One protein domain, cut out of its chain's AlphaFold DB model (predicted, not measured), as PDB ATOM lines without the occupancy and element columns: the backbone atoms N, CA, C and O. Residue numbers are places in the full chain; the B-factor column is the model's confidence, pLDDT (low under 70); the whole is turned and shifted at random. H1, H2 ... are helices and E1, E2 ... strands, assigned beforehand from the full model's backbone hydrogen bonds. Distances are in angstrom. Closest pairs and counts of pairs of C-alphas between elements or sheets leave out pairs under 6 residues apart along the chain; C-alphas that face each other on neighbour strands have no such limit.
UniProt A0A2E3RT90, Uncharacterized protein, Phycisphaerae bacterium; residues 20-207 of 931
ATOM      1  N   MET A  20      -6.282 -48.164  21.374       88.62
ATOM      2  CA  MET A  20      -7.167 -48.561  22.454       88.62
ATOM      3  C   MET A  20      -8.223 -47.477  22.608       88.62
ATOM      4  O   MET A  20      -7.894 -46.327  22.892       88.62
ATOM      5  N   ILE A  21      -9.482 -47.846  22.400       90.38
ATOM      6  CA  ILE A  21     -10.621 -46.954  22.591       90.38
ATOM      7  C   ILE A  21     -11.348 -47.372  23.855       90.38
ATOM      8  O   ILE A  21     -11.718 -48.536  24.011       90.38
ATOM      9  N   GLN A  22     -11.577 -46.414  24.741       91.69
ATOM     10  CA  GLN A  22     -12.287 -46.632  25.994       91.69
ATOM     11  C   GLN A  22     -13.237 -45.459  26.286       91.69
ATOM     12  O   GLN A  22     -13.072 -44.369  25.724       91.69
ATOM     13  N   PRO A  23     -14.259 -45.650  27.138       92.56
ATOM     14  CA  PRO A  23     -15.032 -44.539  27.679       92.56
ATOM     15  C   PRO A  23     -14.113 -43.521  28.364       92.56
ATOM     16  O   PRO A  23     -13.188 -43.902  29.081       92.56
ATOM     17  N   ALA A  24     -14.376 -42.235  28.155       92.69
ATOM     18  CA  ALA A  24     -13.666 -41.154  28.828       92.69
ATOM     19  C   ALA A  24     -14.582 -40.466  29.840       92.69
ATOM     20  O   ALA A  24     -15.798 -40.407  29.660       92.69
ATOM     21  N   ARG A  25     -13.991 -39.909  30.901       93.06
ATOM     22  CA  ARG A  25     -14.707 -38.950  31.748       93.06
ATOM     23  C   ARG A  25     -14.914 -37.660  30.960       93.06
ATOM     24  O   ARG A  25     -14.047 -37.271  30.183       93.06
ATOM     25  N   THR A  26     -16.035 -36.990  31.205       94.25
ATOM     26  CA  THR A  26     -16.305 -35.663  30.649       94.25
ATOM     27  C   THR A  26     -15.183 -34.696  31.046       94.25
ATOM     28  O   THR A  26     -14.916 -34.574  32.251       94.25
ATOM     29  N   PRO A  27     -14.520 -34.024  30.089       94.81
ATOM     30  CA  PRO A  27     -13.591 -32.942  30.394       94.81
ATOM     31  C   PRO A  27     -14.284 -31.805  31.147       94.81
ATOM     32  O   PRO A  27     -15.497 -31.624  31.029       94.81
ATOM     33  N   VAL A  28     -13.525 -31.048  31.931       96.38
ATOM     34  CA  VAL A  28     -13.972 -29.754  32.454       96.38
ATOM     35  C   VAL A  28     -13.701 -28.744  31.355       96.38
ATOM     36  O   VAL A  28     -12.545 -28.442  31.080       96.38
ATOM     37  N   ILE A  29     -14.754 -28.299  30.678       95.75
ATOM     38  CA  ILE A  29     -14.634 -27.338  29.585       95.75
ATOM     39  C   ILE A  29     -14.852 -25.951  30.168       95.75
ATOM     40  O   ILE A  29     -15.875 -25.711  30.805       95.75
ATOM     41  N   HIS A  30     -13.890 -25.067  29.947       95.94
ATOM     42  CA  HIS A  30     -14.007 -23.656  30.258       95.94
ATOM     43  C   HIS A  30     -13.902 -22.858  28.965       95.94
ATOM     44  O   HIS A  30     -13.001 -23.101  28.162       95.94
ATOM     45  N   GLU A  31     -14.848 -21.953  28.749       94.69
ATOM     46  CA  GLU A  31     -14.849 -21.084  27.579       94.69
ATOM     47  C   GLU A  31     -13.972 -19.869  27.858       94.69
ATOM     48  O   GLU A  31     -14.155 -19.186  28.862       94.69
ATOM     49  N   LEU A  32     -13.003 -19.636  26.979       91.88
ATOM     50  CA  LEU A  32     -12.116 -18.488  27.028       91.88
ATOM     51  C   LEU A  32     -12.456 -17.582  25.850       91.88
ATOM     52  O   LEU A  32     -12.166 -17.921  24.700       91.88
ATOM     53  N   ASP A  33     -13.092 -16.457  26.146       87.00
ATOM     54  CA  ASP A  33     -13.402 -15.435  25.155       87.00
ATOM     55  C   ASP A  33     -12.166 -14.568  24.898       87.00
ATOM     56  O   ASP A  33     -11.671 -13.908  25.807       87.00
ATOM     57  N   LEU A  34     -11.645 -14.600  23.671       82.81
ATOM     58  CA  LEU A  34     -10.456 -13.834  23.296       82.81
ATOM     59  C   LEU A  34     -10.748 -12.394  22.860       82.81
ATOM     60  O   LEU A  34      -9.799 -11.631  22.668       82.81
ATOM     61  N   LEU A  35     -12.014 -12.029  22.646       70.69
ATOM     62  CA  LEU A  35     -12.385 -10.647  22.322       70.69
ATOM     63  C   LEU A  35     -12.664  -9.817  23.575       70.69
ATOM     64  O   LEU A  35     -12.586  -8.592  23.529       70.69
ATOM     65  N   GLY A  36     -12.934 -10.477  24.703       55.78
ATOM     66  CA  GLY A  36     -13.391  -9.805  25.912       55.78
ATOM     67  C   GLY A  36     -14.671  -8.981  25.675       55.78
ATOM     68  O   GLY A  36     -15.181  -8.886  24.560       55.78
ATOM     69  N   PRO A  37     -15.214  -8.356  26.724       42.69
ATOM     70  CA  PRO A  37     -16.376  -7.479  26.588       42.69
ATOM     71  C   PRO A  37     -16.081  -6.126  25.905       42.69
ATOM     72  O   PRO A  37     -17.014  -5.353  25.711       42.69
ATOM     73  N   HIS A  38     -14.823  -5.807  25.548       41.03
ATOM     74  CA  HIS A  38     -14.403  -4.414  25.313       41.03
ATOM     75  C   HIS A  38     -13.494  -4.120  24.099       41.03
ATOM     76  O   HIS A  38     -12.839  -3.082  24.117       41.03
ATOM     77  N   SER A  39     -13.397  -4.933  23.032       42.47
ATOM     78  CA  SER A  39     -12.750  -4.402  21.808       42.47
ATOM     79  C   SER A  39     -12.953  -5.212  20.517       42.47
ATOM     80  O   SER A  39     -12.832  -6.437  20.537       42.47
ATOM     81  N   PRO A  40     -13.102  -4.547  19.353       40.03
ATOM     82  CA  PRO A  40     -12.970  -5.164  18.030       40.03
ATOM     83  C   PRO A  40     -11.506  -5.372  17.566       40.03
ATOM     84  O   PRO A  40     -11.275  -5.687  16.393       40.03
ATOM     85  N   THR A  41     -10.499  -5.194  18.432       59.56
ATOM     86  CA  THR A  41      -9.074  -5.347  18.074       59.56
ATOM     87  C   THR A  41      -8.499  -6.737  18.395       59.56
ATOM     88  O   THR A  41      -9.169  -7.593  18.963       59.56
ATOM     89  N   VAL A  42      -7.273  -6.999  17.908       60.50
ATOM     90  CA  VAL A  42      -6.595  -8.312  17.857       60.50
ATOM     91  C   VAL A  42      -6.868  -9.155  19.115       60.50
ATOM     92  O   VAL A  42      -6.501  -8.711  20.199       60.50
ATOM     93  N   PRO A  43      -7.437 -10.369  18.989       77.31
ATOM     94  CA  PRO A  43      -7.780 -11.210  20.123       77.31
ATOM     95  C   PRO A  43      -6.588 -11.445  21.031       77.31
ATOM     96  O   PRO A  43      -5.482 -11.748  20.570       77.31
ATOM     97  N   THR A  44      -6.843 -11.332  22.328       84.25
ATOM     98  CA  THR A  44      -5.840 -11.554  23.359       84.25
ATOM     99  C   THR A  44      -6.349 -12.527  24.404       84.25
ATOM    100  O   THR A  44      -7.545 -12.618  24.660       84.25
ATOM    101  N   VAL A  45      -5.439 -13.290  25.007       87.75
ATOM    102  CA  VAL A  45      -5.773 -14.094  26.186       87.75
ATOM    103  C   VAL A  45      -6.135 -13.138  27.333       87.75
ATOM    104  O   VAL A  45      -5.272 -12.341  27.714       87.75
ATOM    105  N   PRO A  46      -7.357 -13.209  27.899       85.25
ATOM    106  CA  PRO A  46      -7.791 -12.307  28.958       85.25
ATOM    107  C   PRO A  46      -6.833 -12.281  30.155       85.25
ATOM    108  O   PRO A  46      -6.359 -13.344  30.591       85.25
ATOM    109  N   PRO A  47      -6.589 -11.100  30.748       78.06
ATOM    110  CA  PRO A  47      -5.927 -11.006  32.041       78.06
ATOM    111  C   PRO A  47      -6.639 -11.895  33.077       78.06
ATOM    112  O   PRO A  47      -7.864 -11.921  33.153       78.06
ATOM    113  N   GLY A  48      -5.881 -12.684  33.841       87.56
ATOM    114  CA  GLY A  48      -6.427 -13.620  34.838       87.56
ATOM    115  C   GLY A  48      -6.801 -15.019  34.320       87.56
ATOM    116  O   GLY A  48      -7.048 -15.912  35.133       87.56
ATOM    117  N   ALA A  49      -6.756 -15.278  33.005       91.50
ATOM    118  CA  ALA A  49      -7.050 -16.607  32.447       91.50
ATOM    119  C   ALA A  49      -6.189 -17.720  33.078       91.50
ATOM    120  O   ALA A  49      -6.687 -18.795  33.409       91.50
ATOM    121  N   VAL A  50      -4.901 -17.445  33.315       95.00
ATOM    122  CA  VAL A  50      -3.966 -18.376  33.971       95.00
ATOM    123  C   VAL A  50      -4.443 -18.772  35.367       95.00
ATOM    124  O   VAL A  50      -4.392 -19.954  35.714       95.00
ATOM    125  N   ASP A  51      -4.886 -17.810  36.173       92.81
ATOM    126  CA  ASP A  51      -5.296 -18.056  37.556       92.81
ATOM    127  C   ASP A  51      -6.623 -18.796  37.606       92.81
ATOM    128  O   ASP A  51      -6.761 -19.767  38.350       92.81
ATOM    129  N   LEU A  52      -7.555 -18.424  36.730       94.00
ATOM    130  CA  LEU A  52      -8.823 -19.120  36.564       94.00
ATOM    131  C   LEU A  52      -8.620 -20.586  36.156       94.00
ATOM    132  O   LEU A  52      -9.167 -21.488  36.789       94.00
ATOM    133  N   ILE A  53      -7.787 -20.846  35.144       95.50
ATOM    134  CA  ILE A  53      -7.486 -22.212  34.691       95.50
ATOM    135  C   ILE A  53      -6.740 -22.994  35.778       95.50
ATOM    136  O   ILE A  53      -7.027 -24.174  35.991       95.50
ATOM    137  N   SER A  54      -5.814 -22.353  36.496       95.38
ATOM    138  CA  SER A  54      -5.092 -22.981  37.611       95.38
ATOM    139  C   SER A  54      -6.045 -23.367  38.742       95.38
ATOM    140  O   SER A  54      -5.982 -24.493  39.230       95.38
ATOM    141  N   LYS A  55      -6.989 -22.492  39.100       94.50
ATOM    142  CA  LYS A  55      -8.030 -22.775  40.093       94.50
ATOM    143  C   LYS A  55      -8.940 -23.921  39.650       94.50
ATOM    144  O   LYS A  55      -9.169 -24.857  40.414       94.50
ATOM    145  N   LEU A  56      -9.391 -23.918  38.392       94.31
ATOM    146  CA  LEU A  56     -10.186 -25.019  37.835       94.31
ATOM    147  C   LEU A  56      -9.443 -26.357  37.914       94.31
ATOM    148  O   LEU A  56     -10.063 -27.389  38.179       94.31
ATOM    149  N   ALA A  57      -8.127 -26.346  37.700       94.06
ATOM    150  CA  ALA A  57      -7.280 -27.524  37.827       94.06
ATOM    151  C   ALA A  57      -7.191 -28.044  39.266       94.06
ATOM    152  O   ALA A  57      -7.299 -29.253  39.487       94.06
ATOM    153  N   GLU A  58      -7.022 -27.143  40.236       94.06
ATOM    154  CA  GLU A  58      -6.991 -27.469  41.665       94.06
ATOM    155  C   GLU A  58      -8.317 -28.068  42.138       94.06
ATOM    156  O   GLU A  58      -8.330 -29.080  42.839       94.06
ATOM    157  N   GLU A  59      -9.440 -27.497  41.704       95.25
ATOM    158  CA  GLU A  59     -10.784 -27.963  42.056       95.25
ATOM    159  C   GLU A  59     -11.147 -29.298  41.380       95.25
ATOM    160  O   GLU A  59     -12.030 -30.022  41.843       95.25
ATOM    161  N   ASN A  60     -10.462 -29.660  40.288       95.06
ATOM    162  CA  ASN A  60     -10.775 -30.829  39.464       95.06
ATOM    163  C   ASN A  60      -9.579 -31.779  39.282       95.06
ATOM    164  O   ASN A  60      -9.367 -32.323  38.190       95.06
ATOM    165  N   GLN A  61      -8.820 -32.035  40.352       93.75
ATOM    166  CA  GLN A  61      -7.650 -32.921  40.317       93.75
ATOM    167  C   GLN A  61      -7.933 -34.266  39.625       93.75
ATOM    168  O   GLN A  61      -8.888 -34.986  39.929       93.75
ATOM    169  N   GLY A  62      -7.068 -34.625  38.672       90.00
ATOM    170  CA  GLY A  62      -7.176 -35.868  37.902       90.00
ATOM    171  C   GLY A  62      -8.236 -35.856  36.792       90.00
ATOM    172  O   GLY A  62      -8.470 -36.898  36.171       90.00
ATOM    173  N   ARG A  63      -8.881 -34.714  36.516       94.75
ATOM    174  CA  ARG A  63      -9.698 -34.503  35.312       94.75
ATOM    175  C   ARG A  63      -8.907 -33.730  34.257       94.75
ATOM    176  O   ARG A  63      -7.957 -33.023  34.568       94.75
ATOM    177  N   LEU A  64      -9.312 -33.888  32.999       96.19
ATOM    178  CA  LEU A  64      -8.821 -33.061  31.902       96.19
ATOM    179  C   LEU A  64      -9.510 -31.700  31.949       96.19
ATOM    180  O   LEU A  64     -10.743 -31.657  31.921       96.19
ATOM    181  N   ILE A  65      -8.717 -30.635  31.964       97.62
ATOM    182  CA  ILE A  65      -9.182 -29.269  31.740       97.62
ATOM    183  C   ILE A  65      -9.050 -28.958  30.248       97.62
ATOM    184  O   ILE A  65      -7.981 -29.129  29.659       97.62
ATOM    185  N   THR A  66     -10.139 -28.518  29.633       97.19
ATOM    186  CA  THR A  66     -10.188 -28.125  28.226       97.19
ATOM    187  C   THR A  66     -10.556 -26.660  28.133       97.19
ATOM    188  O   THR A  66     -11.598 -26.254  28.640       97.19
ATOM    189  N   ILE A  67      -9.728 -25.888  27.445       96.44
ATOM    190  CA  ILE A  67     -10.000 -24.486  27.140       96.44
ATOM    191  C   ILE A  67     -10.668 -24.440  25.770       96.44
ATOM    192  O   ILE A  67     -10.074 -24.871  24.784       96.44
ATOM    193  N   SER A  68     -11.904 -23.963  25.711       94.56
ATOM    194  CA  SER A  68     -12.645 -23.768  24.466       94.56
ATOM    195  C   SER A  68     -12.553 -22.304  24.071       94.56
ATOM    196  O   SER A  68     -13.039 -21.439  24.793       94.56
ATOM    197  N   ILE A  69     -11.889 -22.022  22.955       90.25
ATOM    198  CA  ILE A  69     -11.692 -20.650  22.493       90.25
ATOM    199  C   ILE A  69     -12.988 -20.109  21.870       90.25
ATOM    200  O   ILE A  69     -13.581 -20.750  20.998       90.25
ATOM    201  N   LYS A  70     -13.412 -18.922  22.314       84.56
ATOM    202  CA  LYS A  70     -14.583 -18.175  21.829       84.56
ATOM    203  C   LYS A  70     -14.201 -16.734  21.468       84.56
ATOM    204  O   LYS A  70     -13.065 -16.311  21.678       84.56
ATOM    205  N   GLY A  71     -15.146 -16.009  20.875       73.19
ATOM    206  CA  GLY A  71     -14.984 -14.605  20.492       73.19
ATOM    207  C   GLY A  71     -14.284 -14.429  19.152       73.19
ATOM    208  O   GLY A  71     -14.873 -13.879  18.231       73.19
ATOM    209  N   ALA A  72     -13.069 -14.957  18.990       80.12
ATOM    210  CA  ALA A  72     -12.296 -14.773  17.763       80.12
ATOM    211  C   ALA A  72     -11.840 -16.085  17.103       80.12
ATOM    212  O   ALA A  72     -11.426 -17.021  17.796       80.12
ATOM    213  N   PRO A  73     -11.839 -16.159  15.760       85.62
ATOM    214  CA  PRO A  73     -11.247 -17.275  15.039       85.62
ATOM    215  C   PRO A  73      -9.730 -17.334  15.237       85.62
ATOM    216  O   PRO A  73      -9.038 -16.347  15.061       85.62
ATOM    217  N   LEU A  74      -9.172 -18.509  15.527       88.75
ATOM    218  CA  LEU A  74      -7.721 -18.652  15.732       88.75
ATOM    219  C   LEU A  74      -6.885 -18.459  14.460       88.75
ATOM    220  O   LEU A  74      -5.666 -18.276  14.539       88.75
ATOM    221  N   ARG A  75      -7.517 -18.542  13.285       88.31
ATOM    222  CA  ARG A  75      -6.874 -18.264  12.004       88.31
ATOM    223  C   ARG A  75      -7.316 -16.915  11.491       88.31
ATOM    224  O   ARG A  75      -8.506 -16.609  11.479       88.31
ATOM    225  N   PHE A  76      -6.369 -16.177  10.932       84.50
ATOM    226  CA  PHE A  76      -6.678 -14.906  10.292       84.50
ATOM    227  C   PHE A  76      -7.682 -15.085   9.142       84.50
ATOM    228  O   PHE A  76      -8.597 -14.288   8.985       84.50
ATOM    229  N   ALA A  77      -7.544 -16.168   8.371       85.44
ATOM    230  CA  ALA A  77      -8.412 -16.465   7.229       85.44
ATOM    231  C   ALA A  77      -9.879 -16.742   7.607       85.44
ATOM    232  O   ALA A  77     -10.740 -16.698   6.732       85.44
ATOM    233  N   ASP A  78     -10.152 -17.025   8.882       83.00
ATOM    234  CA  ASP A  78     -11.504 -17.270   9.388       83.00
ATOM    235  C   ASP A  78     -12.158 -16.010   9.962       83.00
ATOM    236  O   ASP A  78     -13.342 -16.037  10.298       83.00
ATOM    237  N   LEU A  79     -11.409 -14.908  10.087       77.38
ATOM    238  CA  LEU A  79     -11.978 -13.619  10.470       77.38
ATOM    239  C   LEU A  79     -13.014 -13.169   9.435       77.38
ATOM    240  O   LEU A  79     -12.863 -13.465   8.247       77.38
ATOM    241  N   PRO A  80     -14.037 -12.392   9.828       80.25
ATOM    242  CA  PRO A  80     -14.893 -11.724   8.857       80.25
ATOM    243  C   PRO A  80     -14.041 -10.924   7.860       80.25
ATOM    244  O   PRO A  80     -13.097 -10.241   8.262       80.25
ATOM    245  N   ASN A  81     -14.372 -10.981   6.565       71.50
ATOM    246  CA  ASN A  81     -13.587 -10.327   5.505       71.50
ATOM    247  C   ASN A  81     -13.319  -8.838   5.788       71.50
ATOM    248  O   ASN A  81     -12.267  -8.327   5.436       71.50
ATOM    249  N   GLN A  82     -14.246  -8.151   6.458       61.97
ATOM    250  CA  GLN A  82     -14.091  -6.750   6.861       61.97
ATOM    251  C   GLN A  82     -12.963  -6.554   7.880       61.97
ATOM    252  O   GLN A  82     -12.152  -5.645   7.731       61.97
ATOM    253  N   VAL A  83     -12.873  -7.433   8.883       68.50
ATOM    254  CA  VAL A  83     -11.803  -7.411   9.890       68.50
ATOM    255  C   VAL A  83     -10.470  -7.764   9.240       68.50
ATOM    256  O   VAL A  83      -9.469  -7.099   9.503       68.50
ATOM    257  N   GLN A  84     -10.462  -8.747   8.332       78.00
ATOM    258  CA  GLN A  84      -9.272  -9.059   7.537       78.00
ATOM    259  C   GLN A  84      -8.800  -7.833   6.749       78.00
ATOM    260  O   GLN A  84      -7.627  -7.484   6.822       78.00
ATOM    261  N   SER A  85      -9.703  -7.142   6.049       71.38
ATOM    262  CA  SER A  85      -9.373  -5.941   5.277       71.38
ATOM    263  C   SER A  85      -8.863  -4.798   6.153       71.38
ATOM    264  O   SER A  85      -7.849  -4.207   5.806       71.38
ATOM    265  N   LYS A  86      -9.483  -4.518   7.312       68.25
ATOM    266  CA  LYS A  86      -8.986  -3.495   8.257       68.25
ATOM    267  C   LYS A  86      -7.562  -3.809   8.728       68.25
ATOM    268  O   LYS A  86      -6.685  -2.950   8.699       68.25
ATOM    269  N   LEU A  87      -7.322  -5.061   9.114       68.81
ATOM    270  CA  LEU A  87      -6.017  -5.523   9.577       68.81
ATOM    271  C   LEU A  87      -4.960  -5.509   8.456       68.81
ATOM    272  O   LEU A  87      -3.806  -5.178   8.714       68.81
ATOM    273  N   LEU A  88      -5.342  -5.824   7.216       76.31
ATOM    274  CA  LEU A  88      -4.448  -5.763   6.056       76.31
ATOM    275  C   LEU A  88      -4.144  -4.321   5.626       76.31
ATOM    276  O   LEU A  88      -2.995  -4.032   5.308       76.31
ATOM    277  N   ASN A  89      -5.135  -3.426   5.649       69.19
ATOM    278  CA  ASN A  89      -4.999  -2.037   5.199       69.19
ATOM    279  C   ASN A  89      -4.129  -1.187   6.139       69.19
ATOM    280  O   ASN A  89      -3.424  -0.299   5.673       69.19
ATOM    281  N   ASN A  90      -4.117  -1.495   7.438       55.22
ATOM    282  CA  ASN A  90      -3.377  -0.729   8.448       55.22
ATOM    283  C   ASN A  90      -1.918  -1.187   8.642       55.22
ATOM    284  O   ASN A  90      -1.297  -0.845   9.647       55.22
ATOM    285  N   SER A  91      -1.351  -1.996   7.738       47.97
ATOM    286  CA  SER A  91      -0.041  -2.615   7.979       47.97
ATOM    287  C   SER A  91       0.872  -2.704   6.762       47.97
ATOM    288  O   SER A  91       0.469  -3.125   5.681       47.97
ATOM    289  N   GLU A  92       2.153  -2.387   6.962       44.88
ATOM    290  CA  GLU A  92       3.182  -2.515   5.923       44.88
ATOM    291  C   GLU A  92       3.801  -3.932   5.835       44.88
ATOM    292  O   GLU A  92       4.534  -4.217   4.885       44.88
ATOM    293  N   VAL A  93       3.533  -4.857   6.781       54.12
ATOM    294  CA  VAL A  93       4.163  -6.202   6.821       54.12
ATOM    295  C   VAL A  93       3.249  -7.301   7.403       54.12
ATOM    296  O   VAL A  93       2.779  -7.187   8.526       54.12
ATOM    297  N   ASP A  94       3.081  -8.402   6.647       72.50
ATOM    298  CA  ASP A  94       2.587  -9.762   6.999       72.50
ATOM    299  C   ASP A  94       1.677  -9.898   8.247       72.50
ATOM    300  O   ASP A  94       1.926 -10.712   9.143       72.50
ATOM    301  N   VAL A  95       0.591  -9.120   8.304       76.25
ATOM    302  CA  VAL A  95      -0.353  -9.125   9.436       76.25
ATOM    303  C   VAL A  95      -1.038 -10.463   9.657       76.25
ATOM    304  O   VAL A  95      -1.282 -10.847  10.801       76.25
ATOM    305  N   VAL A  96      -1.247 -11.232   8.590       73.88
ATOM    306  CA  VAL A  96      -1.735 -12.614   8.674       73.88
ATOM    307  C   VAL A  96      -0.826 -13.448   9.579       73.88
ATOM    308  O   VAL A  96      -1.305 -14.230  10.403       73.88
ATOM    309  N   ARG A  97       0.498 -13.300   9.439       78.88
ATOM    310  CA  ARG A  97       1.470 -13.986  10.293       78.88
ATOM    311  C   ARG A  97       1.519 -13.392  11.693       78.88
ATOM    312  O   ARG A  97       1.558 -14.165  12.648       78.88
ATOM    313  N   ALA A  98       1.501 -12.069  11.825       80.38
ATOM    314  CA  ALA A  98       1.570 -11.403  13.125       80.38
ATOM    315  C   ALA A  98       0.378 -11.762  14.032       80.38
ATOM    316  O   ALA A  98       0.583 -12.048  15.209       80.38
ATOM    317  N   TYR A  99      -0.833 -11.825  13.469       86.88
ATOM    318  CA  TYR A  99      -2.062 -12.188  14.177       86.88
ATOM    319  C   TYR A  99      -1.965 -13.572  14.829       86.88
ATOM    320  O   TYR A  99      -2.061 -13.704  16.048       86.88
ATOM    321  N   GLU A 100      -1.718 -14.608  14.020       89.44
ATOM    322  CA  GLU A 100      -1.705 -15.986  14.520       89.44
ATOM    323  C   GLU A 100      -0.492 -16.249  15.416       89.44
ATOM    324  O   GLU A 100      -0.603 -17.004  16.375       89.44
ATOM    325  N   THR A 101       0.656 -15.622  15.131       88.94
ATOM    326  CA  THR A 101       1.866 -15.773  15.958       88.94
ATOM    327  C   THR A 101       1.652 -15.171  17.341       88.94
ATOM    328  O   THR A 101       1.910 -15.835  18.334       88.94
ATOM    329  N   ARG A 102       1.101 -13.951  17.424       85.94
ATOM    330  CA  ARG A 102       0.837 -13.292  18.708       85.94
ATOM    331  C   ARG A 102      -0.121 -14.107  19.569       85.94
ATOM    332  O   ARG A 102       0.122 -14.281  20.760       85.94
ATOM    333  N   LEU A 103      -1.196 -14.613  18.968       90.81
ATOM    334  CA  LEU A 103      -2.175 -15.410  19.692       90.81
ATOM    335  C   LEU A 103      -1.606 -16.772  20.116       90.81
ATOM    336  O   LEU A 103      -1.838 -17.214  21.241       90.81
ATOM    337  N   ALA A 104      -0.815 -17.415  19.250       93.81
ATOM    338  CA  ALA A 104      -0.096 -18.639  19.588       93.81
ATOM    339  C   ALA A 104       0.868 -18.429  20.765       93.81
ATOM    340  O   ALA A 104       0.826 -19.215  21.711       93.81
ATOM    341  N   ASP A 105       1.663 -17.356  20.751       92.88
ATOM    342  CA  ASP A 105       2.616 -17.028  21.818       92.88
ATOM    343  C   ASP A 105       1.901 -16.814  23.163       92.88
ATOM    344  O   ASP A 105       2.332 -17.333  24.195       92.88
ATOM    345  N   GLN A 106       0.769 -16.099  23.164       93.44
ATOM    346  CA  GLN A 106      -0.018 -15.866  24.379       93.44
ATOM    347  C   GLN A 106      -0.630 -17.155  24.940       93.44
ATOM    348  O   GLN A 106      -0.571 -17.399  26.148       93.44
ATOM    349  N   LEU A 107      -1.201 -18.003  24.080       95.25
ATOM    350  CA  LEU A 107      -1.751 -19.292  24.501       95.25
ATOM    351  C   LEU A 107      -0.649 -20.243  24.991       95.25
ATOM    352  O   LEU A 107      -0.858 -20.970  25.964       95.25
ATOM    353  N   GLU A 108       0.528 -20.226  24.360       96.50
ATOM    354  CA  GLU A 108       1.686 -21.019  24.781       96.50
ATOM    355  C   GLU A 108       2.175 -20.564  26.154       96.50
ATOM    356  O   GLU A 108       2.352 -21.393  27.050       96.50
ATOM    357  N   GLN A 109       2.331 -19.252  26.351       94.31
ATOM    358  CA  GLN A 109       2.711 -18.673  27.633       94.31
ATOM    359  C   GLN A 109       1.704 -19.048  28.724       94.31
ATOM    360  O   GLN A 109       2.103 -19.508  29.795       94.31
ATOM    361  N   MET A 110       0.404 -18.915  28.446       96.00
ATOM    362  CA  MET A 110      -0.657 -19.293  29.376       96.00
ATOM    363  C   MET A 110      -0.548 -20.770  29.781       96.00
ATOM    364  O   MET A 110      -0.515 -21.070  30.976       96.00
ATOM    365  N   ILE A 111      -0.439 -21.696  28.817       96.50
ATOM    366  CA  ILE A 111      -0.261 -23.130  29.108       96.50
ATOM    367  C   ILE A 111       1.013 -23.361  29.924       96.50
ATOM    368  O   ILE A 111       0.981 -24.105  30.905       96.50
ATOM    369  N   GLY A 112       2.126 -22.729  29.546       95.00
ATOM    370  CA  GLY A 112       3.407 -22.863  30.234       95.00
ATOM    371  C   GLY A 112       3.318 -22.478  31.710       95.00
ATOM    372  O   GLY A 112       3.766 -23.239  32.572       95.00
ATOM    373  N   VAL A 113       2.676 -21.346  32.016       94.44
ATOM    374  CA  VAL A 113       2.487 -20.887  33.400       94.44
ATOM    375  C   VAL A 113       1.528 -21.802  34.164       94.44
ATOM    376  O   VAL A 113       1.821 -22.161  35.304       94.44
ATOM    377  N   VAL A 114       0.426 -22.251  33.551       95.25
ATOM    378  CA  VAL A 114      -0.499 -23.209  34.188       95.25
ATOM    379  C   VAL A 114       0.212 -24.523  34.520       95.25
ATOM    380  O   VAL A 114       0.080 -25.026  35.632       95.25
ATOM    381  N   LEU A 115       1.013 -25.070  33.600       95.19
ATOM    382  CA  LEU A 115       1.783 -26.298  33.832       95.19
ATOM    383  C   LEU A 115       2.857 -26.123  34.914       95.19
ATOM    384  O   LEU A 115       3.152 -27.075  35.639       95.19
ATOM    385  N   GLN A 116       3.439 -24.927  35.030       94.50
ATOM    386  CA  GLN A 116       4.387 -24.599  36.091       94.50
ATOM    387  C   GLN A 116       3.697 -24.511  37.460       94.50
ATOM    388  O   GLN A 116       4.230 -25.045  38.434       94.50
ATOM    389  N   LYS A 117       2.521 -23.869  37.535       94.81
ATOM    390  CA  LYS A 117       1.717 -23.759  38.765       94.81
ATOM    391  C   LYS A 117       1.120 -25.104  39.184       94.81
ATOM    392  O   LYS A 117       1.099 -25.412  40.370       94.81
ATOM    393  N   GLN A 118       0.688 -25.921  38.221       95.75
ATOM    394  CA  GLN A 118       0.007 -27.202  38.441       95.75
ATOM    395  C   GLN A 118       0.726 -28.372  37.739       95.75
ATOM    396  O   GLN A 118       0.227 -28.913  36.743       95.75
ATOM    397  N   PRO A 119       1.895 -28.820  38.238       95.19
ATOM    398  CA  PRO A 119       2.642 -29.902  37.607       95.19
ATOM    399  C   PRO A 119       1.833 -31.203  37.517       95.19
ATOM    400  O   PRO A 119       1.430 -31.784  38.524       95.19
ATOM    401  N   GLY A 120       1.658 -31.717  36.298       91.00
ATOM    402  CA  GLY A 120       0.959 -32.983  36.047       91.00
ATOM    403  C   GLY A 120      -0.546 -32.864  35.805       91.00
ATOM    404  O   GLY A 120      -1.198 -33.898  35.639       91.00
ATOM    405  N   ILE A 121      -1.088 -31.645  35.736       95.38
ATOM    406  CA  ILE A 121      -2.430 -31.394  35.198       95.38
ATOM    407  C   ILE A 121      -2.560 -31.966  33.776       95.38
ATOM    408  O   ILE A 121      -1.631 -31.893  32.969       95.38
ATOM    409  N   ALA A 122      -3.730 -32.524  33.462       94.88
ATOM    410  CA  ALA A 122      -4.109 -32.789  32.086       94.88
ATOM    411  C   ALA A 122      -4.810 -31.548  31.510       94.88
ATOM    412  O   ALA A 122      -5.903 -31.199  31.954       94.88
ATOM    413  N   ILE A 123      -4.198 -30.909  30.516       96.69
ATOM    414  CA  ILE A 123      -4.711 -29.731  29.806       96.69
ATOM    415  C   ILE A 123      -4.803 -29.961  28.289       96.69
ATOM    416  O   ILE A 123      -3.961 -30.663  27.708       96.69
ATOM    417  N   SER A 124      -5.826 -29.367  27.668       97.06
ATOM    418  CA  SER A 124      -6.078 -29.322  26.221       97.06
ATOM    419  C   SER A 124      -6.670 -27.966  25.817       97.06
ATOM    420  O   SER A 124      -7.338 -27.325  26.625       97.06
ATOM    421  N   ILE A 125      -6.507 -27.576  24.551       95.25
ATOM    422  CA  ILE A 125      -7.271 -26.493  23.912       95.25
ATOM    423  C   ILE A 125      -8.134 -27.088  22.795       95.25
ATOM    424  O   ILE A 125      -7.662 -27.926  22.025       95.25
ATOM    425  N   GLU A 126      -9.404 -26.700  22.746       92.00
ATOM    426  CA  GLU A 126     -10.370 -27.033  21.694       92.00
ATOM    427  C   GLU A 126     -10.471 -25.870  20.690       92.00
ATOM    428  O   GLU A 126     -10.344 -24.706  21.070       92.00
ATOM    429  N   GLY A 127     -10.689 -26.177  19.405       84.88
ATOM    430  CA  GLY A 127     -10.847 -25.170  18.345       84.88
ATOM    431  C   GLY A 127      -9.561 -24.748  17.623       84.88
ATOM    432  O   GLY A 127      -9.634 -23.920  16.719       84.88
ATOM    433  N   LEU A 128      -8.400 -25.328  17.965       89.19
ATOM    434  CA  LEU A 128      -7.123 -25.085  17.273       89.19
ATOM    435  C   LEU A 128      -7.216 -25.371  15.758       89.19
ATOM    436  O   LEU A 128      -7.972 -26.258  15.355       89.19
ATOM    437  N   PRO A 129      -6.405 -24.701  14.909       86.06
ATOM    438  CA  PRO A 129      -6.511 -24.791  13.452       86.06
ATOM    439  C   PRO A 129      -6.644 -26.212  12.890       86.06
ATOM    440  O   PRO A 129      -7.485 -26.429  12.022       86.06
ATOM    441  N   PHE A 130      -5.895 -27.198  13.412       82.19
ATOM    442  CA  PHE A 130      -5.932 -28.605  12.968       82.19
ATOM    443  C   PHE A 130      -7.307 -29.283  13.049       82.19
ATOM    444  O   PHE A 130      -7.492 -30.351  12.458       82.19
ATOM    445  N   GLU A 131      -8.255 -28.710  13.789       78.19
ATOM    446  CA  GLU A 131      -9.626 -29.204  13.897       78.19
ATOM    447  C   GLU A 131     -10.412 -29.003  12.592       78.19
ATOM    448  O   GLU A 131     -11.331 -29.778  12.301       78.19
ATOM    449  N   ASP A 132     -10.054 -28.017  11.765       79.44
ATOM    450  CA  ASP A 132     -10.792 -27.705  10.545       79.44
ATOM    451  C   ASP A 132     -10.426 -28.651   9.389       79.44
ATOM    452  O   ASP A 132      -9.351 -28.590   8.791       79.44
ATOM    453  N   ALA A 133     -11.362 -29.539   9.043       73.06
ATOM    454  CA  ALA A 133     -11.189 -30.486   7.942       73.06
ATOM    455  C   ALA A 133     -11.456 -29.879   6.555       73.06
ATOM    456  O   ALA A 133     -11.128 -30.525   5.557       73.06
ATOM    457  N   ASN A 134     -12.062 -28.691   6.495       77.62
ATOM    458  CA  ASN A 134     -12.420 -28.018   5.246       77.62
ATOM    459  C   ASN A 134     -11.336 -27.036   4.779       77.62
ATOM    460  O   ASN A 134     -11.362 -26.605   3.628       77.62
ATOM    461  N   ALA A 135     -10.370 -26.736   5.647       77.38
ATOM    462  CA  ALA A 135      -9.214 -25.902   5.361       77.38
ATOM    463  C   ALA A 135      -8.387 -26.398   4.169       77.38
ATOM    464  O   ALA A 135      -8.179 -27.605   3.986       77.38
ATOM    465  N   ASP A 136      -7.785 -25.464   3.430       86.62
ATOM    466  CA  ASP A 136      -6.685 -25.812   2.534       86.62
ATOM    467  C   ASP A 136      -5.531 -26.450   3.330       86.62
ATOM    468  O   ASP A 136      -5.093 -25.935   4.359       86.62
ATOM    469  N   LYS A 137      -5.014 -27.588   2.851       84.62
ATOM    470  CA  LYS A 137      -4.010 -28.375   3.586       84.62
ATOM    471  C   LYS A 137      -2.693 -27.633   3.799       84.62
ATOM    472  O   LYS A 137      -2.011 -27.925   4.781       84.62
ATOM    473  N   ALA A 138      -2.296 -26.757   2.876       84.62
ATOM    474  CA  ALA A 138      -1.053 -26.006   3.007       84.62
ATOM    475  C   ALA A 138      -1.218 -24.885   4.038       84.62
ATOM    476  O   ALA A 138      -0.379 -24.768   4.930       84.62
ATOM    477  N   MET A 139      -2.334 -24.152   3.981       79.56
ATOM    478  CA  MET A 139      -2.668 -23.133   4.984       79.56
ATOM    479  C   MET A 139      -2.812 -23.739   6.382       79.56
ATOM    480  O   MET A 139      -2.273 -23.212   7.352       79.56
ATOM    481  N   LEU A 140      -3.470 -24.896   6.478       84.19
ATOM    482  CA  LEU A 140      -3.625 -25.632   7.729       84.19
ATOM    483  C   LEU A 140      -2.273 -26.041   8.323       84.19
ATOM    484  O   LEU A 140      -2.054 -25.902   9.522       84.19
ATOM    485  N   ALA A 141      -1.356 -26.541   7.491       88.19
ATOM    486  CA  ALA A 141      -0.022 -26.928   7.933       88.19
ATOM    487  C   ALA A 141       0.795 -25.723   8.427       88.19
ATOM    488  O   ALA A 141       1.515 -25.851   9.416       88.19
ATOM    489  N   GLU A 142       0.673 -24.570   7.765       88.12
ATOM    490  CA  GLU A 142       1.346 -23.341   8.179       88.12
ATOM    491  C   GLU A 142       0.777 -22.792   9.491       88.12
ATOM    492  O   GLU A 142       1.547 -22.491  10.400       88.12
ATOM    493  N   SER A 143      -0.548 -22.728   9.634       88.44
ATOM    494  CA  SER A 143      -1.174 -22.270  10.877       88.44
ATOM    495  C   SER A 143      -0.836 -23.211  12.042       88.44
ATOM    496  O   SER A 143      -0.354 -22.769  13.080       88.44
ATOM    497  N   ASN A 144      -0.916 -24.534  11.840       90.94
ATOM    498  CA  ASN A 144      -0.484 -25.517  12.843       90.94
ATOM    499  C   ASN A 144       0.986 -25.357  13.251       90.94
ATOM    500  O   ASN A 144       1.324 -25.606  14.404       90.94
ATOM    501  N   HIS A 145       1.863 -24.955  12.326       92.12
ATOM    502  CA  HIS A 145       3.265 -24.704  12.645       92.12
ATOM    503  C   HIS A 145       3.437 -23.510  13.593       92.12
ATOM    504  O   HIS A 145       4.296 -23.562  14.469       92.12
ATOM    505  N   ARG A 146       2.608 -22.467  13.459       92.38
ATOM    506  CA  ARG A 146       2.624 -21.295  14.352       92.38
ATOM    507  C   ARG A 146       2.143 -21.661  15.754       92.38
ATOM    508  O   ARG A 146       2.772 -21.289  16.730       92.38
ATOM    509  N   TYR A 147       1.110 -22.497  15.848       94.88
ATOM    510  CA  TYR A 147       0.607 -23.024  17.120       94.88
ATOM    511  C   TYR A 147       1.415 -24.216  17.665       94.88
ATOM    512  O   TYR A 147       0.948 -24.896  18.577       94.88
ATOM    513  N   GLN A 148       2.614 -24.512  17.145       95.44
ATOM    514  CA  GLN A 148       3.359 -25.707  17.554       95.44
ATOM    515  C   GLN A 148       3.716 -25.694  19.048       95.44
ATOM    516  O   GLN A 148       3.638 -26.743  19.679       95.44
ATOM    517  N   GLY A 149       4.051 -24.539  19.629       95.19
ATOM    518  CA  GLY A 149       4.341 -24.434  21.063       95.19
ATOM    519  C   GLY A 149       3.119 -24.724  21.940       95.19
ATOM    520  O   GLY A 149       3.191 -25.529  22.869       95.19
ATOM    521  N   VAL A 150       1.952 -24.189  21.559       96.06
ATOM    522  CA  VAL A 150       0.650 -24.530  22.163       96.06
ATOM    523  C   VAL A 150       0.379 -26.032  22.056       96.06
ATOM    524  O   VAL A 150       0.078 -26.693  23.051       96.06
ATOM    525  N   ILE A 151       0.535 -26.586  20.849       95.94
ATOM    526  CA  ILE A 151       0.349 -28.009  20.553       95.94
ATOM    527  C   ILE A 151       1.289 -28.867  21.395       95.94
ATOM    528  O   ILE A 151       0.853 -29.896  21.899       95.94
ATOM    529  N   ASP A 152       2.551 -28.484  21.568       95.19
ATOM    530  CA  ASP A 152       3.547 -29.215  22.359       95.19
ATOM    531  C   ASP A 152       3.244 -29.145  23.863       95.19
ATOM    532  O   ASP A 152       3.432 -30.139  24.568       95.19
ATOM    533  N   GLY A 153       2.694 -28.023  24.339       94.38
ATOM    534  CA  GLY A 153       2.257 -27.841  25.725       94.38
ATOM    535  C   GLY A 153       1.021 -28.665  26.115       94.38
ATOM    536  O   GLY A 153       0.833 -28.986  27.288       94.38
ATOM    537  N   MET A 154       0.182 -29.064  25.155       96.69
ATOM    538  CA  MET A 154      -1.007 -29.879  25.434       96.69
ATOM    539  C   MET A 154      -0.646 -31.300  25.896       96.69
ATOM    540  O   MET A 154       0.203 -31.986  25.330       96.69
ATOM    541  N   THR A 155      -1.357 -31.808  26.901       95.44
ATOM    542  CA  THR A 155      -1.133 -33.174  27.432       95.44
ATOM    543  C   THR A 155      -2.082 -34.215  26.833       95.44
ATOM    544  O   THR A 155      -1.783 -35.410  26.819       95.44
ATOM    545  N   ALA A 156      -3.215 -33.754  26.309       95.25
ATOM    546  CA  ALA A 156      -4.193 -34.523  25.562       95.25
ATOM    547  C   ALA A 156      -4.828 -33.616  24.503       95.25
ATOM    548  O   ALA A 156      -4.721 -32.395  24.577       95.25
ATOM    549  N   PHE A 157      -5.485 -34.225  23.525       95.50
ATOM    550  CA  PHE A 157      -6.237 -33.522  22.494       95.50
ATOM    551  C   PHE A 157      -7.714 -33.730  22.759       95.50
ATOM    552  O   PHE A 157      -8.137 -34.855  23.025       95.50
ATOM    553  N   VAL A 158      -8.498 -32.672  22.632       94.88
ATOM    554  CA  VAL A 158      -9.956 -32.737  22.648       94.88
ATOM    555  C   VAL A 158     -10.445 -32.238  21.313       94.88
ATOM    556  O   VAL A 158      -9.988 -31.195  20.859       94.88
ATOM    557  N   SER A 159     -11.343 -32.997  20.690       92.38
ATOM    558  CA  SER A 159     -11.973 -32.560  19.456       92.38
ATOM    559  C   SER A 159     -13.434 -32.206  19.645       92.38
ATOM    560  O   SER A 159     -14.201 -32.974  20.233       92.38
ATOM    561  N   SER A 160     -13.802 -31.074  19.053       89.12
ATOM    562  CA  SER A 160     -15.174 -30.573  18.953       89.12
ATOM    563  C   SER A 160     -16.088 -31.477  18.117       89.12
ATOM    564  O   SER A 160     -17.311 -31.496  18.295       89.12
ATOM    565  N   LYS A 161     -15.527 -32.290  17.207       89.56
ATOM    566  CA  LYS A 161     -16.332 -33.143  16.321       89.56
ATOM    567  C   LYS A 161     -16.938 -34.324  17.072       89.56
ATOM    568  O   LYS A 161     -16.263 -35.088  17.763       89.56
ATOM    569  N   THR A 162     -18.227 -34.537  16.826       90.06
ATOM    570  CA  THR A 162     -18.953 -35.723  17.285       90.06
ATOM    571  C   THR A 162     -19.029 -36.749  16.161       90.06
ATOM    572  O   THR A 162     -19.505 -36.450  15.068       90.06
ATOM    573  N   LEU A 163     -18.589 -37.977  16.426       91.06
ATOM    574  CA  LEU A 163     -18.821 -39.099  15.525       91.06
ATOM    575  C   LEU A 163     -20.200 -39.695  15.781       91.06
ATOM    576  O   LEU A 163     -20.576 -39.982  16.919       91.06
ATOM    577  N   VAL A 164     -20.929 -39.949  14.703       89.19
ATOM    578  CA  VAL A 164     -22.139 -40.764  14.742       89.19
ATOM    579  C   VAL A 164     -21.783 -42.123  14.164       89.19
ATOM    580  O   VAL A 164     -21.311 -42.216  13.031       89.19
ATOM    581  N   ILE A 165     -21.932 -43.172  14.968       88.12
ATOM    582  CA  ILE A 165     -21.558 -44.536  14.584       88.12
ATOM    583  C   ILE A 165     -22.740 -45.453  14.863       88.12
ATOM    584  O   ILE A 165     -23.285 -45.453  15.969       88.12
ATOM    585  N   GLU A 166     -23.132 -46.231  13.857       83.88
ATOM    586  CA  GLU A 166     -24.172 -47.251  13.992       83.88
ATOM    587  C   GLU A 166     -23.745 -48.340  14.991       83.88
ATOM    588  O   GLU A 166     -22.562 -48.631  15.163       83.88
ATOM    589  N   LYS A 167     -24.728 -48.913  15.691       68.94
ATOM    590  CA  LYS A 167     -24.588 -49.570  17.004       68.94
ATOM    591  C   LYS A 167     -23.646 -50.792  17.060       68.94
ATOM    592  O   LYS A 167     -23.260 -51.187  18.157       68.94
ATOM    593  N   ASP A 168     -23.213 -51.344  15.925       57.34
ATOM    594  CA  ASP A 168     -22.698 -52.719  15.846       57.34
ATOM    595  C   ASP A 168     -21.231 -52.861  15.382       57.34
ATOM    596  O   ASP A 168     -20.908 -53.670  14.511       57.34
ATOM    597  N   GLY A 169     -20.285 -52.156  16.022       63.84
ATOM    598  CA  GLY A 169     -18.887 -52.617  15.995       63.84
ATOM    599  C   GLY A 169     -17.819 -51.675  16.554       63.84
ATOM    600  O   GLY A 169     -17.481 -50.671  15.934       63.84
ATOM    601  N   LEU A 170     -17.152 -52.083  17.642       59.47
ATOM    602  CA  LEU A 170     -15.924 -51.446  18.164       59.47
ATOM    603  C   LEU A 170     -14.821 -51.312  17.093       59.47
ATOM    604  O   LEU A 170     -14.088 -50.323  17.056       59.47
ATOM    605  N   ASN A 171     -14.737 -52.274  16.169       68.50
ATOM    606  CA  ASN A 171     -13.783 -52.235  15.060       68.50
ATOM    607  C   ASN A 171     -14.085 -51.099  14.065       68.50
ATOM    608  O   ASN A 171     -13.155 -50.527  13.494       68.50
ATOM    609  N   ALA A 172     -15.359 -50.722  13.896       79.38
ATOM    610  CA  ALA A 172     -15.749 -49.591  13.058       79.38
ATOM    611  C   ALA A 172     -15.361 -48.248  13.699       79.38
ATOM    612  O   ALA A 172     -14.976 -47.321  12.984       79.38
ATOM    613  N   GLU A 173     -15.380 -48.155  15.035       86.88
ATOM    614  CA  GLU A 173     -15.009 -46.935  15.758       86.88
ATOM    615  C   GLU A 173     -13.552 -46.547  15.507       86.88
ATOM    616  O   GLU A 173     -13.286 -45.427  15.080       86.88
ATOM    617  N   SER A 174     -12.609 -47.483  15.640       86.69
ATOM    618  CA  SER A 174     -11.189 -47.189  15.388       86.69
ATOM    619  C   SER A 174     -10.906 -46.729  13.951       86.69
ATOM    620  O   SER A 174     -10.103 -45.816  13.738       86.69
ATOM    621  N   GLY A 175     -11.591 -47.307  12.959       87.06
ATOM    622  CA  GLY A 175     -11.493 -46.885  11.563       87.06
ATOM    623  C   GLY A 175     -12.082 -45.493  11.326       87.06
ATOM    624  O   GLY A 175     -11.491 -44.689  10.605       87.06
ATOM    625  N   ASN A 176     -13.214 -45.185  11.964       89.56
ATOM    626  CA  ASN A 176     -13.857 -43.873  11.886       89.56
ATOM    627  C   ASN A 176     -13.019 -42.784  12.558       89.56
ATOM    628  O   ASN A 176     -12.820 -41.732  11.957       89.56
ATOM    629  N   VAL A 177     -12.447 -43.063  13.730       90.88
ATOM    630  CA  VAL A 177     -11.560 -42.134  14.446       90.88
ATOM    631  C   VAL A 177     -10.339 -41.790  13.594       90.88
ATOM    632  O   VAL A 177     -10.035 -40.616  13.410       90.88
ATOM    633  N   ARG A 178      -9.682 -42.781  12.972       89.62
ATOM    634  CA  ARG A 178      -8.534 -42.518  12.079       89.62
ATOM    635  C   ARG A 178      -8.881 -41.657  10.873       89.62
ATOM    636  O   ARG A 178      -8.039 -40.888  10.418       89.62
ATOM    637  N   ARG A 179     -10.080 -41.833  10.313       88.50
ATOM    638  CA  ARG A 179     -10.533 -41.051   9.157       88.50
ATOM    639  C   ARG A 179     -10.900 -39.627   9.554       88.50
ATOM    640  O   ARG A 179     -10.470 -38.698   8.881       88.50
ATOM    641  N   ALA A 180     -11.664 -39.471  10.630       88.38
ATOM    642  CA  ALA A 180     -12.200 -38.185  11.059       88.38
ATOM    643  C   ALA A 180     -11.163 -37.289  11.752       88.38
ATOM    644  O   ALA A 180     -11.221 -36.072  11.611       88.38
ATOM    645  N   PHE A 181     -10.198 -37.891  12.454       91.62
ATOM    646  CA  PHE A 181      -9.215 -37.192  13.287       91.62
ATOM    647  C   PHE A 181      -7.777 -37.453  12.840       91.62
ATOM    648  O   PHE A 181      -6.861 -37.532  13.658       91.62
ATOM    649  N   LYS A 182      -7.564 -37.642  11.532       90.25
ATOM    650  CA  LYS A 182      -6.245 -37.974  10.979       90.25
ATOM    651  C   LYS A 182      -5.164 -36.982  11.417       90.25
ATOM    652  O   LYS A 182      -4.061 -37.408  11.748       90.25
ATOM    653  N   GLU A 183      -5.486 -35.689  11.411       89.00
ATOM    654  CA  GLU A 183      -4.531 -34.635  11.750       89.00
ATOM    655  C   GLU A 183      -4.306 -34.525  13.262       89.00
ATOM    656  O   GLU A 183      -3.154 -34.511  13.689       89.00
ATOM    657  N   ASN A 184      -5.365 -34.603  14.079       90.56
ATOM    658  CA  ASN A 184      -5.239 -34.660  15.540       90.56
ATOM    659  C   ASN A 184      -4.360 -35.845  15.970       90.56
ATOM    660  O   ASN A 184      -3.463 -35.680  16.785       90.56
ATOM    661  N   LEU A 185      -4.560 -37.035  15.389       90.88
ATOM    662  CA  LEU A 185      -3.744 -38.221  15.686       90.88
ATOM    663  C   LEU A 185      -2.285 -38.076  15.230       90.88
ATOM    664  O   LEU A 185      -1.395 -38.682  15.824       90.88
ATOM    665  N   ARG A 186      -2.033 -37.311  14.162       91.06
ATOM    666  CA  ARG A 186      -0.677 -37.027  13.679       91.06
ATOM    667  C   ARG A 186       0.049 -36.081  14.634       91.06
ATOM    668  O   ARG A 186       1.188 -36.356  14.992       91.06
ATOM    669  N   LEU A 187      -0.610 -34.990  15.022       90.94
ATOM    670  CA  LEU A 187      -0.065 -33.942  15.893       90.94
ATOM    671  C   LEU A 187      -0.021 -34.350  17.369       90.94
ATOM    672  O   LEU A 187       0.775 -33.812  18.137       90.94
ATOM    673  N   SER A 188      -0.833 -35.326  17.785       90.00
ATOM    674  CA  SER A 188      -0.808 -35.788  19.170       90.00
ATOM    675  C   SER A 188       0.472 -36.530  19.530       90.00
ATOM    676  O   SER A 188       0.784 -36.629  20.712       90.00
ATOM    677  N   GLU A 189       1.230 -37.028  18.549       91.12
ATOM    678  CA  GLU A 189       2.505 -37.728  18.759       91.12
ATOM    679  C   GLU A 189       2.434 -38.844  19.821       91.12
ATOM    680  O   GLU A 189       3.394 -39.129  20.534       91.12
ATOM    681  N   GLY A 190       1.280 -39.510  19.936       89.81
ATOM    682  CA  GLY A 190       1.056 -40.555  20.940       89.81
ATOM    683  C   GLY A 190       0.249 -40.115  22.163       89.81
ATOM    684  O   GLY A 190      -0.153 -40.975  22.946       89.81
ATOM    685  N   ARG A 191      -0.030 -38.815  22.323       94.25
ATOM    686  CA  ARG A 191      -0.904 -38.287  23.381       94.25
ATOM    687  C   ARG A 191      -2.363 -38.707  23.158       94.25
ATOM    688  O   ARG A 191      -2.766 -38.909  22.003       94.25
ATOM    689  N   PRO A 192      -3.165 -38.848  24.232       95.38
ATOM    690  CA  PRO A 192      -4.550 -39.282  24.107       95.38
ATOM    691  C   PRO A 192      -5.408 -38.283  23.325       95.38
ATOM    692  O   PRO A 192      -5.271 -37.076  23.502       95.38
ATOM    693  N   LEU A 193      -6.324 -38.802  22.507       95.38
ATOM    694  CA  LEU A 193      -7.349 -38.020  21.811       95.38
ATOM    695  C   LEU A 193      -8.718 -38.309  22.426       95.38
ATOM    696  O   LEU A 193      -9.141 -39.463  22.468       95.38
ATOM    697  N   ILE A 194      -9.420 -37.269  22.854       96.00
ATOM    698  CA  ILE A 194     -10.734 -37.322  23.486       96.00
ATOM    699  C   ILE A 194     -11.762 -36.692  22.547       96.00
ATOM    700  O   ILE A 194     -11.540 -35.627  21.981       96.00
ATOM    701  N   TYR A 195     -12.875 -37.384  22.334       95.12
ATOM    702  CA  TYR A 195     -13.888 -37.024  21.339       95.12
ATOM    703  C   TYR A 195     -15.256 -37.577  21.748       95.12
ATOM    704  O   TYR A 195     -15.360 -38.387  22.674       95.12
ATOM    705  N   ARG A 196     -16.324 -37.152  21.064       94.12
ATOM    706  CA  ARG A 196     -17.685 -37.644  21.323       94.12
ATOM    707  C   ARG A 196     -18.108 -38.688  20.290       94.12
ATOM    708  O   ARG A 196     -17.879 -38.509  19.097       94.12
ATOM    709  N   VAL A 197     -18.774 -39.752  20.738       93.50
ATOM    710  CA  VAL A 197     -19.461 -40.741  19.891       93.50
ATOM    711  C   VAL A 197     -20.896 -40.886  20.357       93.50
ATOM    712  O   VAL A 197     -21.128 -41.279  21.502       93.50
ATOM    713  N   ASN A 198     -21.861 -40.580  19.488       91.19
ATOM    714  CA  ASN A 198     -23.288 -40.607  19.827       91.19
ATOM    715  C   ASN A 198     -23.574 -39.873  21.160       91.19
ATOM    716  O   ASN A 198     -24.262 -40.396  22.034       91.19
ATOM    717  N   GLY A 199     -22.943 -38.708  21.356       87.19
ATOM    718  CA  GLY A 199     -23.061 -37.884  22.568       87.19
ATOM    719  C   GLY A 199     -22.209 -38.311  23.774       87.19
ATOM    720  O   GLY A 199     -22.120 -37.552  24.732       87.19
ATOM    721  N   ASN A 200     -21.541 -39.470  23.738       90.25
ATOM    722  CA  ASN A 200     -20.734 -39.972  24.857       90.25
ATOM    723  C   ASN A 200     -19.239 -39.714  24.653       90.25
ATOM    724  O   ASN A 200     -18.719 -39.908  23.555       90.25
ATOM    725  N   TRP A 201     -18.530 -39.348  25.720       93.62
ATOM    726  CA  TRP A 201     -17.086 -39.121  25.670       93.62
ATOM    727  C   TRP A 201     -16.293 -40.427  25.547       93.62
ATOM    728  O   TRP A 201     -16.514 -41.409  26.265       93.62
ATOM    729  N   ARG A 202     -15.333 -40.425  24.625       94.38
ATOM    730  CA  ARG A 202     -14.416 -41.525  24.322       94.38
ATOM    731  C   ARG A 202     -12.992 -41.000  24.327       94.38
ATOM    732  O   ARG A 202     -12.763 -39.828  24.048       94.38
ATOM    733  N   ILE A 203     -12.046 -41.873  24.645       94.56
ATOM    734  CA  ILE A 203     -10.615 -41.587  24.571       94.56
ATOM    735  C   ILE A 203      -9.943 -42.671  23.740       94.56
ATOM    736  O   ILE A 203     -10.164 -43.865  23.952       94.56
ATOM    737  N   SER A 204      -9.133 -42.233  22.786       93.31
ATOM    738  CA  SER A 204      -8.284 -43.062  21.945       93.31
ATOM    739  C   SER A 204      -6.838 -42.906  22.399       93.31
ATOM    740  O   SER A 204      -6.289 -41.802  22.376       93.31
ATOM    741  N   ILE A 205      -6.221 -44.017  22.794       91.25
ATOM    742  CA  ILE A 205      -4.822 -44.098  23.216       91.25
ATOM    743  C   ILE A 205      -4.056 -44.943  22.189       91.25
ATOM    744  O   ILE A 205      -4.394 -46.115  21.982       91.25
ATOM    745  N   PRO A 206      -3.024 -44.400  21.527       85.25
ATOM    746  CA  PRO A 206      -2.183 -45.179  20.620       85.25
ATOM    747  C   PRO A 206      -1.447 -46.303  21.375       85.25
ATOM    748  O   PRO A 206      -0.727 -46.034  22.330       85.25
ATOM    749  N   THR A 207      -1.592 -47.571  20.965       81.50
ATOM    750  CA  THR A 207      -0.973 -48.714  21.689       81.50
ATOM    751  C   THR A 207       0.528 -48.877  21.425       81.50
ATOM    752  O   THR A 207       1.225 -49.557  22.175       81.50
TER     753      THR A 207
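AT A GLANCE: This is residues 20 to 207 of the 931 residues of an uncharacterized protein of Phycisphaerae bacterium (UniProt A0A2E3RT90). Two small sheets lie partly face to face with their strands crossed: the four-strand sheet of E1, E7, E6 and E5, with H6 across one face, and the three-strand sheet of E2, E3 and E4, with H1 over one face. The long helix H3 runs past the three-strand sheet; H1, H4 and H5 pack on it, and beyond its first residues lie H2 and residues 89 to 94, which stick out. The printed part has 188 residues with seven named helices and seven named strands, in the order E1 E2 H1 E3 H2 H3 E4 H4 H5 E5 H6 H7 E6 E7, of the mixed class. The larger sheet has the order E1 E7 E6 E5 and is mixed; the smaller has the order E2 E3 E4 and is all parallel. The whole is compact, with a radius of gyration of the C-alphas of 17.2 A and spans of 56 by 38 by 26 A.

HOW THE PARTS SIT: The larger sheet is strongly twisted and holds E1, residues 20 to 23, E7, residues 200 to 206, E6, residues 193 to 197, and E5, residues 157 to 163. E1 and E7 are antiparallel, with N 22 and O 203 within hydrogen-bond range at 3.0 A. E6 and E7 are an antiparallel hairpin, with N 195 and O 202 at 3.0 A; E6 and E5 are parallel, with N 194 and O 157 at 2.7 A. H6, residues 170 to 180, is on this sheet in two layers, helix on one face, at a height over the sheet of 8.1 A; it lies over E6 and runs across the strands, at 67 degrees to E6 on the local plane. H7, residues 182 to 187, only grazes this sheet with residues 184 to 187. The smaller sheet holds E2, residues 28 to 33, E3, residues 64 to 70, and E4, residues 122 to 126; N 30 and O 66 are 2.9 A apart, as are N 124 and O 65. The two sheets make a sandwich, two sheets face to face, their strands at 75 degrees; the closest C-alphas of E4 and E5, those of Ser 124 and Phe 157, are 5.6 A apart. H1, residues 49 to 59, is on the smaller sheet, again two layers, at a height over the sheet of 9.3 A and over E3; it runs along the strands, only just, at 29.6 degrees on the local plane. H3, residues 95 to 117, only grazes this sheet with residues 107 to 115 and is the hub. Its residues 110 to 117 touch H1 at a steep tilt of 35.1 degrees, only just past shallow, the closest C-alphas being those of Ser 54 and Val 114, 5.7 A. Its residues 104 to 112 touch H5, residues 148 to 153, at a shallow tilt of 13 degrees, closest at Glu 108 and Val 150, C-alphas 4.5 A apart. Its residues 100 to 104 touch H4, residues 137 to 146, at a steep tilt of 49 degrees, closest at Thr 101 and Arg 146, C-alphas 5.8 A apart. H2, residues 81 to 89, and H3 touch only at the corner, only just, with 3 pairs of C-alphas within 8 A. E2 H1 E3, E3 H2 H3 E4 and E5 H6 H7 E6 are strand-helix-strand units, parallel neighbour strands with helices between, each crossover right-handed. Every O i to N i+4 pair is within hydrogen-bond range in H1, H2, H4, H5 and H7; in H3 18 of 19 are, in H6 5 of 7.

IN THESE COORDINATES: E1 begins at C-alpha 20, (-7.167, -48.561, 22.454). H3 measures 32.8 A, from C-alpha 95 at (-0.353, -9.125, 9.436) to C-alpha 117. E3 measures 18.9 A and E7 19.7 A; E7 ends at C-alpha 206, (-2.183, -45.179, 20.620).

THE WHOLE: The C-alphas farthest apart, those of Glu 92 and Asp 168, are 57.3 A apart. The printed part has no cut. The link from E2 to H1, residues 34 to 48, is long. The mean pLDDT of the printed part is 85.9; residues 36 to 42, 82 to 83, 86 to 87, 89 to 93 and 167 to 171 are under 70.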